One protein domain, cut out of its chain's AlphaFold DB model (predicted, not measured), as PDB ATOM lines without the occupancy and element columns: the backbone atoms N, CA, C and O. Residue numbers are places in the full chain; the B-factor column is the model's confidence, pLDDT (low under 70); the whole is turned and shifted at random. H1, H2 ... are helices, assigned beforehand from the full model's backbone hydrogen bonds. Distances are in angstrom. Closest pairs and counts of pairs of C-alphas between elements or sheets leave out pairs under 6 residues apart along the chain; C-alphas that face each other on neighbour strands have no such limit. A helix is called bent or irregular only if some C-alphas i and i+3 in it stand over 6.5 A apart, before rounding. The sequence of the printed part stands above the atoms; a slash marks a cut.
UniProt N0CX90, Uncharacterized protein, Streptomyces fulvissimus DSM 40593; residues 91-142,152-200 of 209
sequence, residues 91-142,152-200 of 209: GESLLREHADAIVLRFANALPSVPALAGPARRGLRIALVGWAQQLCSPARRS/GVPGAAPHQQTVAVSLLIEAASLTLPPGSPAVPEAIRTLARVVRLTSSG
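This is residues 91 to 142 and 152 to 200 of the 209 residues of an uncharacterized protein of Streptomyces fulvissimus DSM 40593 (UniProt N0CX90). Two helical hairpins, H2 with H3 and H5 with H6, pack on each other as two layers, with H2 crossing H5 and the end of H3 meeting H6 at a steep angle. The short H1 packs across the first part of H6, and the four-residue H4 turns off at the end of H3. The printed part has 101 residues with six named helices, H1 to H6 in order along the chain, and no named strand; its class is all helix. It is compact, with a radius of gyration of the C-alphas of 13.0 A, and spans 40 by 27 by 21 A.

Start at the two longest helices, of 18 residues each. Find C-alpha 119 at (111.438, 178.529, 149.091); from there H3, residues 119 to 136, runs 26.2 A. Find C-alpha 158 at (110.782, 179.124, 129.149); from there H5, residues 158 to 175, runs 25.9 A. H6, residues 183 to 198, covers 22.6 A and ends with C-alpha 198 at (105.244, 171.676, 125.235). H2, residues 99 to 112, covers 21.0 A, H1, residues 91 to 97, 10.0 A, and H4, residues 138 to 141, 5.3 A. H3 is irregular, with C-alphas 120 and 123 7.4 A apart; H2 is irregular only just, with C-alphas 108 and 111 6.7 A apart.

Look first at the hairpin of H2 and H3: they touch at a shallow tilt of 23 degrees, opposite ways, with the C-alphas of Ala 99 and Cys 136 closest at 5.2 A. In the hairpin of H5 and H6, residues 165 to 173 touch residues 187 to 194 at a shallow tilt of 20 degrees, opposite ways; the closest C-alphas, of Ile 169 and Ile 187, are 7.1 A apart. H2 touches H5 at a steep tilt of 50 degrees, closest at the C-alphas of Ile 102 and Ala 172, 5.3 A. H3 touches H6 with residues 135 to 136 alone, at a steep tilt of 59 degrees; the C-alphas of Leu 135 and Val 193 are closest, at 6.8 A. H2 and H6 are apart. H1 touches residues 183 to 189 of H6, about perpendicular at 90 degrees, closest at the C-alphas of Gly 91 and Ala 186, 3.9 A. H3 and H4 only just touch, only at the corner, with 3 pairs of C-alphas within 8 A, the closest those of Gln 134 and Arg 140 at 5.7 A. Every O i to N i+4 pair is within hydrogen-bond range in H1, H5 and H6, against 8 of 10 in H2 and 12 of 14 in H3; H4 is too short for such a pair.

The two C-alphas farthest apart, of Ala 120 and Pro 181, are 41.1 A apart. Residues 143 to 151 are not printed, and C-alphas 142 and 152 stand 15.6 A apart across that cut, in the link from H4 to H5. Of the links that are printed whole, no link is long. The mean pLDDT of the printed part is 85.6; it is under 70 at residues 138 to 142, 152 to 153, 155 and 197 to 200 of this model.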
ATOM      1  N   GLY A  91     110.329 150.416 125.003       84.00
ATOM      2  CA  GLY A  91     110.743 151.680 125.621       84.00
ATOM      3  C   GLY A  91     109.717 152.255 126.608       84.00
ATOM      4  O   GLY A  91     110.090 152.727 127.679       84.00
ATOM      5  N   GLU A  92     108.421 152.193 126.290       86.06
ATOM      6  CA  GLU A  92     107.349 152.643 127.196       86.06
ATOM      7  C   GLU A  92     107.217 151.763 128.444       86.06
ATOM      8  O   GLU A  92     106.911 152.262 129.531       86.06
ATOM      9  N   SER A  93     107.443 150.460 128.289       87.94
ATOM     10  CA  SER A  93     107.430 149.504 129.397       87.94
ATOM     11  C   SER A  93     108.593 149.770 130.350       87.94
ATOM     12  O   SER A  93     108.368 149.908 131.552       87.94
ATOM     13  N   LEU A  94     109.795 149.975 129.805       89.62
ATOM     14  CA  LEU A  94     110.993 150.293 130.581       89.62
ATOM     15  C   LEU A  94     110.862 151.633 131.329       89.62
ATOM     16  O   LEU A  94     111.220 151.735 132.500       89.62
ATOM     17  N   LEU A  95     110.296 152.664 130.687       89.31
ATOM     18  CA  LEU A  95     110.012 153.939 131.359       89.31
ATOM     19  C   LEU A  95     109.040 153.779 132.528       89.31
ATOM     20  O   LEU A  95     109.191 154.474 133.531       89.31
ATOM     21  N   ARG A  96     108.038 152.901 132.398       89.56
ATOM     22  CA  ARG A  96     107.081 152.662 133.479       89.56
ATOM     23  C   ARG A  96     107.716 151.906 134.634       89.56
ATOM     24  O   ARG A  96     107.487 152.282 135.776       89.56
ATOM     25  N   GLU A  97     108.482 150.867 134.333       91.69
ATOM     26  CA  GLU A  97     109.180 150.055 135.332       91.69
ATOM     27  C   GLU A  97     110.094 150.915 136.213       91.69
ATOM     28  O   GLU A  97     110.090 150.781 137.433       91.69
ATOM     29  N   HIS A  98     110.800 151.872 135.608       93.19
ATOM     30  CA  HIS A  98     111.719 152.762 136.318       93.19
ATOM     31  C   HIS A  98     111.122 154.133 136.676       93.19
ATOM     32  O   HIS A  98     111.855 155.015 137.126       93.19
ATOM     33  N   ALA A  99     109.811 154.338 136.507       92.50
ATOM     34  CA  ALA A  99     109.179 155.651 136.649       92.50
ATOM     35  C   ALA A  99     109.447 156.295 138.016       92.50
ATOM     36  O   ALA A  99     109.863 157.453 138.078       92.50
ATOM     37  N   ASP A 100     109.260 155.546 139.103       94.06
ATOM     38  CA  ASP A 100     109.411 156.075 140.461       94.06
ATOM     39  C   ASP A 100     110.862 156.467 140.761       94.06
ATOM     40  O   ASP A 100     111.115 157.527 141.331       94.06
ATOM     41  N   ALA A 101     111.829 155.665 140.306       95.50
ATOM     42  CA  ALA A 101     113.247 155.957 140.482       95.50
ATOM     43  C   ALA A 101     113.687 157.190 139.667       95.50
ATOM     44  O   ALA A 101     114.424 158.038 140.178       95.50
ATOM     45  N   ILE A 102     113.182 157.337 138.435       95.62
ATOM     46  CA  ILE A 102     113.439 158.508 137.583       95.62
ATOM     47  C   ILE A 102     112.873 159.769 138.241       95.62
ATOM     48  O   ILE A 102     113.577 160.771 138.377       95.62
ATOM     49  N   VAL A 103     111.612 159.717 138.681       95.94
ATOM     50  CA  VAL A 103     110.928 160.844 139.330       95.94
ATOM     51  C   VAL A 103     111.607 161.216 140.646       95.94
ATOM     52  O   VAL A 103     111.771 162.403 140.921       95.94
ATOM     53  N   LEU A 104     112.036 160.237 141.445       96.81
ATOM     54  CA  LEU A 104     112.754 160.479 142.695       96.81
ATOM     55  C   LEU A 104     114.087 161.193 142.441       96.81
ATOM     56  O   LEU A 104     114.380 162.205 143.079       96.81
ATOM     57  N   ARG A 105     114.879 160.711 141.475       97.00
ATOM     58  CA  ARG A 105     116.147 161.351 141.097       97.00
ATOM     59  C   ARG A 105     115.919 162.770 140.577       97.00
ATOM     60  O   ARG A 105     116.632 163.686 140.982       97.00
ATOM     61  N   PHE A 106     114.901 162.965 139.743       96.69
ATOM     62  CA  PHE A 106     114.497 164.283 139.266       96.69
ATOM     63  C   PHE A 106     114.116 165.219 140.426       96.69
ATOM     64  O   PHE A 106     114.651 166.321 140.527       96.69
ATOM     65  N   ALA A 107     113.263 164.765 141.349       95.81
ATOM     66  CA  ALA A 107     112.833 165.539 142.514       95.81
ATOM     67  C   ALA A 107     114.011 165.967 143.406       95.81
ATOM     68  O   ALA A 107     114.027 167.101 143.887       95.81
ATOM     69  N   ASN A 108     115.006 165.094 143.574       96.56
ATOM     70  CA  ASN A 108     116.217 165.371 144.350       96.56
ATOM     71  C   ASN A 108     117.163 166.365 143.659       96.56
ATOM     72  O   ASN A 108     117.895 167.078 144.341       96.56
ATOM     73  N   ALA A 109     117.139 166.444 142.326       94.81
ATOM     74  CA  ALA A 109     117.961 167.376 141.556       94.81
ATOM     75  C   ALA A 109     117.343 168.784 141.449       94.81
ATOM     76  O   ALA A 109     118.060 169.772 141.324       94.81
ATOM     77  N   LEU A 110     116.015 168.923 141.529       93.38
ATOM     78  CA  LEU A 110     115.355 170.229 141.382       93.38
ATOM     79  C   LEU A 110     115.864 171.329 142.344       93.38
ATOM     80  O   LEU A 110     115.988 172.472 141.902       93.38
ATOM     81  N   PRO A 111     116.144 171.063 143.638       92.38
ATOM     82  CA  PRO A 111     116.614 172.091 144.565       92.38
ATOM     83  C   PRO A 111     118.062 172.540 144.334       92.38
ATOM     84  O   PRO A 111     118.407 173.629 144.789       92.38
ATOM     85  N   SER A 112     118.900 171.738 143.662       91.06
ATOM     86  CA  SER A 112     120.310 172.083 143.413       91.06
ATOM     87  C   SER A 112     120.493 173.040 142.234       91.06
ATOM     88  O   SER A 112     121.560 173.628 142.070       91.06
ATOM     89  N   VAL A 113     119.449 173.241 141.428       92.25
ATOM     90  CA  VAL A 113     119.479 174.121 140.263       92.25
ATOM     91  C   VAL A 113     119.065 175.543 140.644       92.25
ATOM     92  O   VAL A 113     117.909 175.746 141.020       92.25
ATOM     93  N   PRO A 114     119.924 176.565 140.453       89.25
ATOM     94  CA  PRO A 114     119.632 177.944 140.859       89.25
ATOM     95  C   PRO A 114     118.305 178.497 140.317       89.25
ATOM     96  O   PRO A 114     117.559 179.145 141.044       89.25
ATOM     97  N   ALA A 115     117.958 178.178 139.064       85.81
ATOM     98  CA  ALA A 115     116.718 178.628 138.423       85.81
ATOM     99  C   ALA A 115     115.431 178.062 139.068       85.81
ATOM    100  O   ALA A 115     114.343 178.609 138.859       85.81
ATOM    101  N   LEU A 116     115.545 176.969 139.829       87.88
ATOM    102  CA  LEU A 116     114.444 176.225 140.456       87.88
ATOM    103  C   LEU A 116     114.586 176.140 141.987       87.88
ATOM    104  O   LEU A 116     113.684 175.637 142.669       87.88
ATOM    105  N   ALA A 117     115.692 176.650 142.530       86.44
ATOM    106  CA  ALA A 117     116.021 176.662 143.944       86.44
ATOM    107  C   ALA A 117     115.196 177.695 144.732       86.44
ATOM    108  O   ALA A 117     114.492 178.549 144.189       86.44
ATOM    109  N   GLY A 118     115.274 177.594 146.058       86.69
ATOM    110  CA  GLY A 118     114.664 178.543 146.988       86.69
ATOM    111  C   GLY A 118     113.221 178.216 147.406       86.69
ATOM    112  O   GLY A 118     112.534 177.394 146.781       86.69
ATOM    113  N   PRO A 119     112.739 178.838 148.495       83.62
ATOM    114  CA  PRO A 119     111.438 178.529 149.091       83.62
ATOM    115  C   PRO A 119     110.266 178.987 148.215       83.62
ATOM    116  O   PRO A 119     109.304 178.238 148.048       83.62
ATOM    117  N   ALA A 120     110.384 180.147 147.558       84.62
ATOM    118  CA  ALA A 120     109.359 180.692 146.661       84.62
ATOM    119  C   ALA A 120     109.054 179.781 145.453       84.62
ATOM    120  O   ALA A 120     107.991 179.871 144.846       84.62
ATOM    121  N   ARG A 121     109.973 178.869 145.108       86.81
ATOM    122  CA  ARG A 121     109.830 177.919 143.994       86.81
ATOM    123  C   ARG A 121     109.337 176.536 144.429       86.81
ATOM    124  O   ARG A 121     109.240 175.643 143.593       86.81
ATOM    125  N   ARG A 122     108.987 176.337 145.708       89.44
ATOM    126  CA  ARG A 122     108.504 175.041 146.221       89.44
ATOM    127  C   ARG A 122     107.267 174.541 145.473       89.44
ATOM    128  O   ARG A 122     107.248 173.383 145.072       89.44
ATOM    129  N   GLY A 123     106.279 175.411 145.249       87.12
ATOM    130  CA  GLY A 123     105.064 175.060 144.503       87.12
ATOM    131  C   GLY A 123     105.363 174.627 143.067       87.12
ATOM    132  O   GLY A 123     104.869 173.599 142.617       87.12
ATOM    133  N   LEU A 124     106.266 175.345 142.386       89.00
ATOM    134  CA  LEU A 124     106.721 174.980 141.046       89.00
ATOM    135  C   LEU A 124     107.417 173.611 141.033       89.00
ATOM    136  O   LEU A 124     107.109 172.790 140.178       89.00
ATOM    137  N   ARG A 125     108.316 173.330 141.985       92.00
ATOM    138  CA  ARG A 125     108.982 172.018 142.066       92.00
ATOM    139  C   ARG A 125     107.981 170.879 142.265       92.00
ATOM    140  O   ARG A 125     108.090 169.869 141.583       92.00
ATOM    141  N   ILE A 126     106.991 171.056 143.143       90.94
ATOM    142  CA  ILE A 126     105.920 170.066 143.346       90.94
ATOM    143  C   ILE A 126     105.159 169.829 142.035       90.94
ATOM    144  O   ILE A 126     104.955 168.681 141.641       90.94
ATOM    145  N   ALA A 127     104.802 170.902 141.326       89.25
ATOM    146  CA  ALA A 127     104.118 170.802 140.045       89.25
ATOM    147  C   ALA A 127     104.975 170.088 138.982       89.25
ATOM    148  O   ALA A 127     104.468 169.233 138.259       89.25
ATOM    149  N   LEU A 128     106.279 170.380 138.914       91.62
ATOM    150  CA  LEU A 128     107.218 169.713 138.005       91.62
ATOM    151  C   LEU A 128     107.356 168.216 138.310       91.62
ATOM    152  O   LEU A 128     107.428 167.414 137.382       91.62
ATOM    153  N   VAL A 129     107.361 167.820 139.585       93.06
ATOM    154  CA  VAL A 129     107.372 166.402 139.982       93.06
ATOM    155  C   VAL A 129     106.085 165.703 139.537       93.06
ATOM    156  O   VAL A 129     106.155 164.626 138.948       93.06
ATOM    157  N   GLY A 130     104.919 166.324 139.743       90.06
ATOM    158  CA  GLY A 130     103.641 165.790 139.257       90.06
ATOM    159  C   GLY A 130     103.599 165.654 137.730       90.06
ATOM    160  O   GLY A 130     103.156 164.633 137.202       90.06
ATOM    161  N   TRP A 131     104.145 166.639 137.013       89.31
ATOM    162  CA  TRP A 131     104.311 166.586 135.561       89.31
ATOM    163  C   TRP A 131     105.221 165.422 135.124       89.31
ATOM    164  O   TRP A 131     104.836 164.634 134.260       89.31
ATOM    165  N   ALA A 132     106.379 165.231 135.765       91.44
ATOM    166  CA  ALA A 132     107.280 164.113 135.473       91.44
ATOM    167  C   ALA A 132     106.609 162.744 135.708       91.44
ATOM    168  O   ALA A 132     106.737 161.838 134.881       91.44
ATOM    169  N   GLN A 133     105.819 162.605 136.778       90.12
ATOM    170  CA  GLN A 133     105.041 161.387 137.045       90.12
ATOM    171  C   GLN A 133     104.054 161.072 135.913       90.12
ATOM    172  O   GLN A 133     103.931 159.917 135.500       90.12
ATOM    173  N   GLN A 134     103.366 162.083 135.379       86.31
ATOM    174  CA  GLN A 134     102.420 161.916 134.269       86.31
ATOM    175  C   GLN A 134     103.117 161.523 132.955       86.31
ATOM    176  O   GLN A 134     102.559 160.757 132.158       86.31
ATOM    177  N   LEU A 135     104.340 162.014 132.732       86.94
ATOM    178  CA  LEU A 135     105.154 161.648 131.574       86.94
ATOM    179  C   LEU A 135     105.623 160.191 131.637       86.94
ATOM    180  O   LEU A 135     105.447 159.453 130.665       86.94
ATOM    181  N   CYS A 136     106.163 159.767 132.782       85.38
ATOM    182  CA  CYS A 136     106.679 158.411 132.980       85.38
ATOM    183  C   CYS A 136     105.563 157.357 133.124       85.38
ATOM    184  O   CYS A 136     105.795 156.176 132.872       85.38
ATOM    185  N   SER A 137     104.335 157.760 133.478       79.50
ATOM    186  CA  SER A 137     103.190 156.855 133.660       79.50
ATOM    187  C   SER A 137     101.990 157.219 132.773       79.50
ATOM    188  O   SER A 137     101.118 157.983 133.190       79.50
ATOM    189  N   PRO A 138     101.841 156.599 131.583       61.25
ATOM    190  CA  PRO A 138     100.681 156.807 130.712       61.25
ATOM    191  C   PRO A 138      99.339 156.483 131.379       61.25
ATOM    192  O   PRO A 138      98.351 157.158 131.120       61.25
ATOM    193  N   ALA A 139      99.307 155.492 132.277       57.25
ATOM    194  CA  ALA A 139      98.103 155.107 133.015       57.25
ATOM    195  C   ALA A 139      97.562 156.238 133.908       57.25
ATOM    196  O   ALA A 139      96.356 156.341 134.106       57.25
ATOM    197  N   ARG A 140      98.436 157.137 134.385       54.81
ATOM    198  CA  ARG A 140      98.055 158.310 135.187       54.81
ATOM    199  C   ARG A 140      97.529 159.478 134.341       54.81
ATOM    200  O   ARG A 140      97.058 160.457 134.906       54.81
ATOM    201  N   ARG A 141      97.564 159.375 133.004       57.31
ATOM    202  CA  ARG A 141      96.900 160.321 132.082       57.31
ATOM    203  C   ARG A 141      95.408 160.014 131.889       57.31
ATOM    204  O   ARG A 141      94.707 160.788 131.247       57.31
ATOM    205  N   SER A 142      94.921 158.902 132.439       46.81
ATOM    206  CA  SER A 142      93.524 158.466 132.363       46.81
ATOM    207  C   SER A 142      92.714 158.977 133.563       46.81
ATOM    208  O   SER A 142      92.199 158.189 134.349       46.81
ATOM    209  N   GLY A 152     100.708 170.452 130.170       60.84
ATOM    210  CA  GLY A 152     101.716 171.452 129.847       60.84
ATOM    211  C   GLY A 152     102.716 171.575 130.994       60.84
ATOM    212  O   GLY A 152     102.391 171.283 132.148       60.84
ATOM    213  N   VAL A 153     103.945 171.994 130.691       65.88
ATOM    214  CA  VAL A 153     104.937 172.248 131.742       65.88
ATOM    215  C   VAL A 153     104.392 173.370 132.645       65.88
ATOM    216  O   VAL A 153     104.059 174.443 132.137       65.88
ATOM    217  N   PRO A 154     104.247 173.149 133.963       72.19
ATOM    218  CA  PRO A 154     103.488 174.039 134.837       72.19
ATOM    219  C   PRO A 154     104.138 175.416 134.952       72.19
ATOM    220  O   PRO A 154     105.250 175.496 135.460       72.19
ATOM    221  N   GLY A 155     103.435 176.475 134.519       66.31
ATOM    222  CA  GLY A 155     103.620 177.900 134.875       66.31
ATOM    223  C   GLY A 155     105.039 178.491 134.849       66.31
ATOM    224  O   GLY A 155     105.256 179.586 135.363       66.31
ATOM    225  N   ALA A 156     106.016 177.766 134.318       75.94
ATOM    226  CA  ALA A 156     107.428 178.073 134.436       75.94
ATOM    227  C   ALA A 156     107.865 178.976 133.289       75.94
ATOM    228  O   ALA A 156     107.374 178.843 132.164       75.94
ATOM    229  N   ALA A 157     108.833 179.852 133.551       82.62
ATOM    230  CA  ALA A 157     109.465 180.619 132.488       82.62
ATOM    231  C   ALA A 157     110.139 179.667 131.475       82.62
ATOM    232  O   ALA A 157     110.620 178.607 131.881       82.62
ATOM    233  N   PRO A 158     110.251 180.024 130.181       82.94
ATOM    234  CA  PRO A 158     110.782 179.124 129.149       82.94
ATOM    235  C   PRO A 158     112.134 178.490 129.508       82.94
ATOM    236  O   PRO A 158     112.312 177.285 129.368       82.94
ATOM    237  N   HIS A 159     113.058 179.271 130.078       83.19
ATOM    238  CA  HIS A 159     114.361 178.763 130.519       83.19
ATOM    239  C   HIS A 159     114.247 177.711 131.640       83.19
ATOM    240  O   HIS A 159     114.982 176.730 131.642       83.19
ATOM    241  N   GLN A 160     113.302 177.866 132.572       87.31
ATOM    242  CA  GLN A 160     113.046 176.892 133.639       87.31
ATOM    243  C   GLN A 160     112.457 175.596 133.081       87.31
ATOM    244  O   GLN A 160     112.792 174.518 133.566       87.31
ATOM    245  N   GLN A 161     111.612 175.696 132.052       87.25
ATOM    246  CA  GLN A 161     111.068 174.531 131.357       87.25
ATOM    247  C   GLN A 161     112.183 173.741 130.672       87.25
ATOM    248  O   GLN A 161     112.266 172.530 130.856       87.25
ATOM    249  N   THR A 162     113.076 174.418 129.943       89.12
ATOM    250  CA  THR A 162     114.238 173.776 129.310       89.12
ATOM    251  C   THR A 162     115.101 173.058 130.341       89.12
ATOM    252  O   THR A 162     115.440 171.895 130.144       89.12
ATOM    253  N   VAL A 163     115.399 173.709 131.467       90.88
ATOM    254  CA  VAL A 163     116.198 173.096 132.536       90.88
ATOM    255  C   VAL A 163     115.485 171.888 133.151       90.88
ATOM    256  O   VAL A 163     116.107 170.843 133.322       90.88
ATOM    257  N   ALA A 164     114.181 171.977 133.422       91.25
ATOM    258  CA  ALA A 164     113.409 170.854 133.950       91.25
ATOM    259  C   ALA A 164     113.364 169.664 132.975       91.25
ATOM    260  O   ALA A 164     113.504 168.517 133.397       91.25
ATOM    261  N   VAL A 165     113.218 169.921 131.673       91.69
ATOM    262  CA  VAL A 165     113.268 168.881 130.635       91.69
ATOM    263  C   VAL A 165     114.641 168.212 130.597       91.69
ATOM    264  O   VAL A 165     114.711 166.982 130.602       91.69
ATOM    265  N   SER A 166     115.724 168.994 130.596       92.44
ATOM    266  CA  SER A 166     117.088 168.453 130.593       92.44
ATOM    267  C   SER A 166     117.362 167.597 131.830       92.44
ATOM    268  O   SER A 166     117.829 166.471 131.686       92.44
ATOM    269  N   LEU A 167     116.983 168.072 133.022       94.62
ATOM    270  CA  LEU A 167     117.116 167.311 134.269       94.62
ATOM    271  C   LEU A 167     116.319 166.005 134.248       94.62
ATOM    272  O   LEU A 167     116.776 164.997 134.778       94.62
ATOM    273  N   LEU A 168     115.121 165.998 133.656       94.50
ATOM    274  CA  LEU A 168     114.308 164.787 133.563       94.50
ATOM    275  C   LEU A 168     114.947 163.749 132.627       94.50
ATOM    276  O   LEU A 168     114.960 162.560 132.943       94.50
ATOM    277  N   ILE A 169     115.501 164.190 131.493       93.19
ATOM    278  CA  ILE A 169     116.216 163.314 130.553       93.19
ATOM    279  C   ILE A 169     117.503 162.776 131.189       93.19
ATOM    280  O   ILE A 169     117.810 161.590 131.046       93.19
ATOM    281  N   GLU A 170     118.237 163.612 131.920       94.31
ATOM    282  CA  GLU A 170     119.422 163.205 132.677       94.31
ATOM    283  C   GLU A 170     119.064 162.183 133.764       94.31
ATOM    284  O   GLU A 170     119.669 161.112 133.837       94.31
ATOM    285  N   ALA A 171     118.020 162.454 134.553       95.88
ATOM    286  CA  ALA A 171     117.532 161.535 135.574       95.88
ATOM    287  C   ALA A 171     117.135 160.180 134.971       95.88
ATOM    288  O   ALA A 171     117.484 159.141 135.533       95.88
ATOM    289  N   ALA A 172     116.475 160.177 133.806       93.62
ATOM    290  CA  ALA A 172     116.162 158.954 133.075       93.62
ATOM    291  C   ALA A 172     117.433 158.210 132.646       93.62
ATOM    292  O   ALA A 172     117.579 157.023 132.926       93.62
ATOM    293  N   SER A 173     118.388 158.915 132.045       92.88
ATOM    294  CA  SER A 173     119.633 158.327 131.538       92.88
ATOM    295  C   SER A 173     120.485 157.689 132.641       92.88
ATOM    296  O   SER A 173     121.110 156.662 132.407       92.88
ATOM    297  N   LEU A 174     120.477 158.266 133.846       93.62
ATOM    298  CA  LEU A 174     121.205 157.744 135.010       93.62
ATOM    299  C   LEU A 174     120.476 156.618 135.758       93.62
ATOM    300  O   LEU A 174     121.075 155.979 136.619       93.62
ATOM    301  N   THR A 175     119.185 156.420 135.497       95.44
ATOM    302  CA  THR A 175     118.358 155.438 136.221       95.44
ATOM    303  C   THR A 175     118.093 154.187 135.396       95.44
ATOM    304  O   THR A 175     117.951 153.100 135.950       95.44
ATOM    305  N   LEU A 176     118.003 154.337 134.076       92.88
ATOM    306  CA  LEU A 176     117.742 153.227 133.176       92.88
ATOM    307  C   LEU A 176     118.924 152.236 133.157       92.88
ATOM    308  O   LEU A 176     120.080 152.655 133.235       92.88
ATOM    309  N   PRO A 177     118.653 150.924 133.035       90.06
ATOM    310  CA  PRO A 177     119.678 149.896 133.141       90.06
ATOM    311  C   PRO A 177     120.679 149.992 131.976       90.06
ATOM    312  O   PRO A 177     120.267 149.930 130.809       90.06
ATOM    313  N   PRO A 178     121.989 150.117 132.256       86.75
ATOM    314  CA  PRO A 178     122.996 150.194 131.207       86.75
ATOM    315  C   PRO A 178     123.021 148.887 130.405       86.75
ATOM    316  O   PRO A 178     122.951 147.796 130.964       86.75
ATOM    317  N   GLY A 179     123.100 148.996 129.078       83.06
ATOM    318  CA  GLY A 179     123.154 147.842 128.172       83.06
ATOM    319  C   GLY A 179     121.799 147.288 127.721       83.06
ATOM    320  O   GLY A 179     121.770 146.426 126.845       83.06
ATOM    321  N   SER A 180     120.671 147.796 128.235       88.31
ATOM    322  CA  SER A 180     119.360 147.404 127.706       88.31
ATOM    323  C   SER A 180     119.117 148.017 126.312       88.31
ATOM    324  O   SER A 180     119.220 149.239 126.146       88.31
ATOM    325  N   PRO A 181     118.732 147.214 125.298       87.38
ATOM    326  CA  PRO A 181     118.467 147.712 123.945       87.38
ATOM    327  C   PRO A 181     117.235 148.630 123.876       87.38
ATOM    328  O   PRO A 181     117.070 149.368 122.905       87.38
ATOM    329  N   ALA A 182     116.386 148.623 124.908       87.62
ATOM    330  CA  ALA A 182     115.197 149.466 124.998       87.62
ATOM    331  C   ALA A 182     115.493 150.890 125.517       87.62
ATOM    332  O   ALA A 182     114.635 151.765 125.403       87.62
ATOM    333  N   VAL A 183     116.699 151.170 126.035       89.06
ATOM    334  CA  VAL A 183     117.059 152.494 126.585       89.06
ATOM    335  C   VAL A 183     116.978 153.618 125.543       89.06
ATOM    336  O   VAL A 183     116.325 154.629 125.818       89.06
ATOM    337  N   PRO A 184     117.544 153.488 124.325       88.38
ATOM    338  CA  PRO A 184     117.415 154.536 123.312       88.38
ATOM    339  C   PRO A 184     115.956 154.790 122.916       88.38
ATOM    340  O   PRO A 184     115.573 155.922 122.619       88.38
ATOM    341  N   GLU A 185     115.125 153.747 122.917       87.88
ATOM    342  CA  GLU A 185     113.696 153.863 122.633       87.88
ATOM    343  C   GLU A 185     112.944 154.566 123.773       87.88
ATOM    344  O   GLU A 185     112.125 155.448 123.506       87.88
ATOM    345  N   ALA A 186     113.268 154.251 125.030       88.12
ATOM    346  CA  ALA A 186     112.742 154.921 126.218       88.12
ATOM    347  C   ALA A 186     113.059 156.427 126.200       88.12
ATOM    348  O   ALA A 186     112.153 157.255 126.314       88.12
ATOM    349  N   ILE A 187     114.313 156.812 125.944       90.19
ATOM    350  CA  ILE A 187     114.709 158.229 125.860       90.19
ATOM    351  C   ILE A 187     114.003 158.945 124.698       90.19
ATOM    352  O   ILE A 187     113.472 160.044 124.874       90.19
ATOM    353  N   ARG A 188     113.917 158.320 123.512       87.38
ATOM    354  CA  ARG A 188     113.170 158.885 122.368       87.38
ATOM    355  C   ARG A 188     111.687 159.056 122.677       87.38
ATOM    356  O   ARG A 188     111.093 160.053 122.259       87.38
ATOM    357  N   THR A 189     111.100 158.097 123.384       88.62
ATOM    358  CA  THR A 189     109.702 158.136 123.817       88.62
ATOM    359  C   THR A 189     109.483 159.303 124.767       88.62
ATOM    360  O   THR A 189     108.632 160.148 124.489       88.62
ATOM    361  N   LEU A 190     110.308 159.437 125.805       87.00
ATOM    362  CA  LEU A 190     110.249 160.556 126.744       87.00
ATOM    363  C   LEU A 190     110.371 161.907 126.019       87.00
ATOM    364  O   LEU A 190     109.503 162.766 126.161       87.00
ATOM    365  N   ALA A 191     111.372 162.065 125.148       88.25
ATOM    366  CA  ALA A 191     111.568 163.286 124.362       88.25
ATOM    367  C   ALA A 191     110.401 163.584 123.400       88.25
ATOM    368  O   ALA A 191     110.117 164.742 123.082       88.25
ATOM    369  N   ARG A 192     109.716 162.555 122.888       85.38
ATOM    370  CA  ARG A 192     108.499 162.726 122.080       85.38
ATOM    371  C   ARG A 192     107.340 163.217 122.942       85.38
ATOM    372  O   ARG A 192     106.690 164.179 122.545       85.38
ATOM    373  N   VAL A 193     107.095 162.596 124.096       83.00
ATOM    374  CA  VAL A 193     105.996 162.997 124.990       83.00
ATOM    375  C   VAL A 193     106.208 164.425 125.493       83.00
ATOM    376  O   VAL A 193     105.277 165.220 125.413       83.00
ATOM    377  N   VAL A 194     107.434 164.786 125.886       84.00
ATOM    378  CA  VAL A 194     107.785 166.159 126.287       84.00
ATOM    379  C   VAL A 194     107.446 167.167 125.184       84.00
ATOM    380  O   VAL A 194     106.747 168.145 125.442       84.00
ATOM    381  N   ARG A 195     107.863 166.914 123.934       81.19
ATOM    382  CA  ARG A 195     107.560 167.810 122.801       81.19
ATOM    383  C   ARG A 195     106.060 167.995 122.580       81.19
ATOM    384  O   ARG A 195     105.627 169.115 122.332       81.19
ATOM    385  N   LEU A 196     105.281 166.921 122.705       75.88
ATOM    386  CA  LEU A 196     103.823 166.967 122.564       75.88
ATOM    387  C   LEU A 196     103.151 167.745 123.704       75.88
ATOM    388  O   LEU A 196     102.141 168.406 123.477       75.88
ATOM    389  N   THR A 197     103.712 167.705 124.914       68.56
ATOM    390  CA  THR A 197     103.217 168.498 126.051       68.56
ATOM    391  C   THR A 197     103.625 169.970 125.992       68.56
ATOM    392  O   THR A 197     102.884 170.824 126.468       68.56
ATOM    393  N   SER A 198     104.767 170.293 125.383       63.22
ATOM    394  CA  SER A 198     105.244 171.676 125.235       63.22
ATOM    395  C   SER A 198     104.553 172.442 124.102       63.22
ATOM    396  O   SER A 198     104.563 173.668 124.110       63.22
ATOM    397  N   SER A 199     103.926 171.749 123.142       54.97
ATOM    398  CA  SER A 199     103.151 172.374 122.057       54.97
ATOM    399  C   SER A 199     101.739 172.827 122.460       54.97
ATOM    400  O   SER A 199     101.037 173.420 121.645       54.97
ATOM    401  N   GLY A 200     101.312 172.570 123.701       47.91
ATOM    402  CA  GLY A 200     100.065 173.094 124.260       47.91
ATOM    403  C   GLY A 200     100.197 174.568 124.642       47.91
ATOM    404  O   GLY A 200     100.316 174.892 125.820       47.91
TER     405      GLY A 200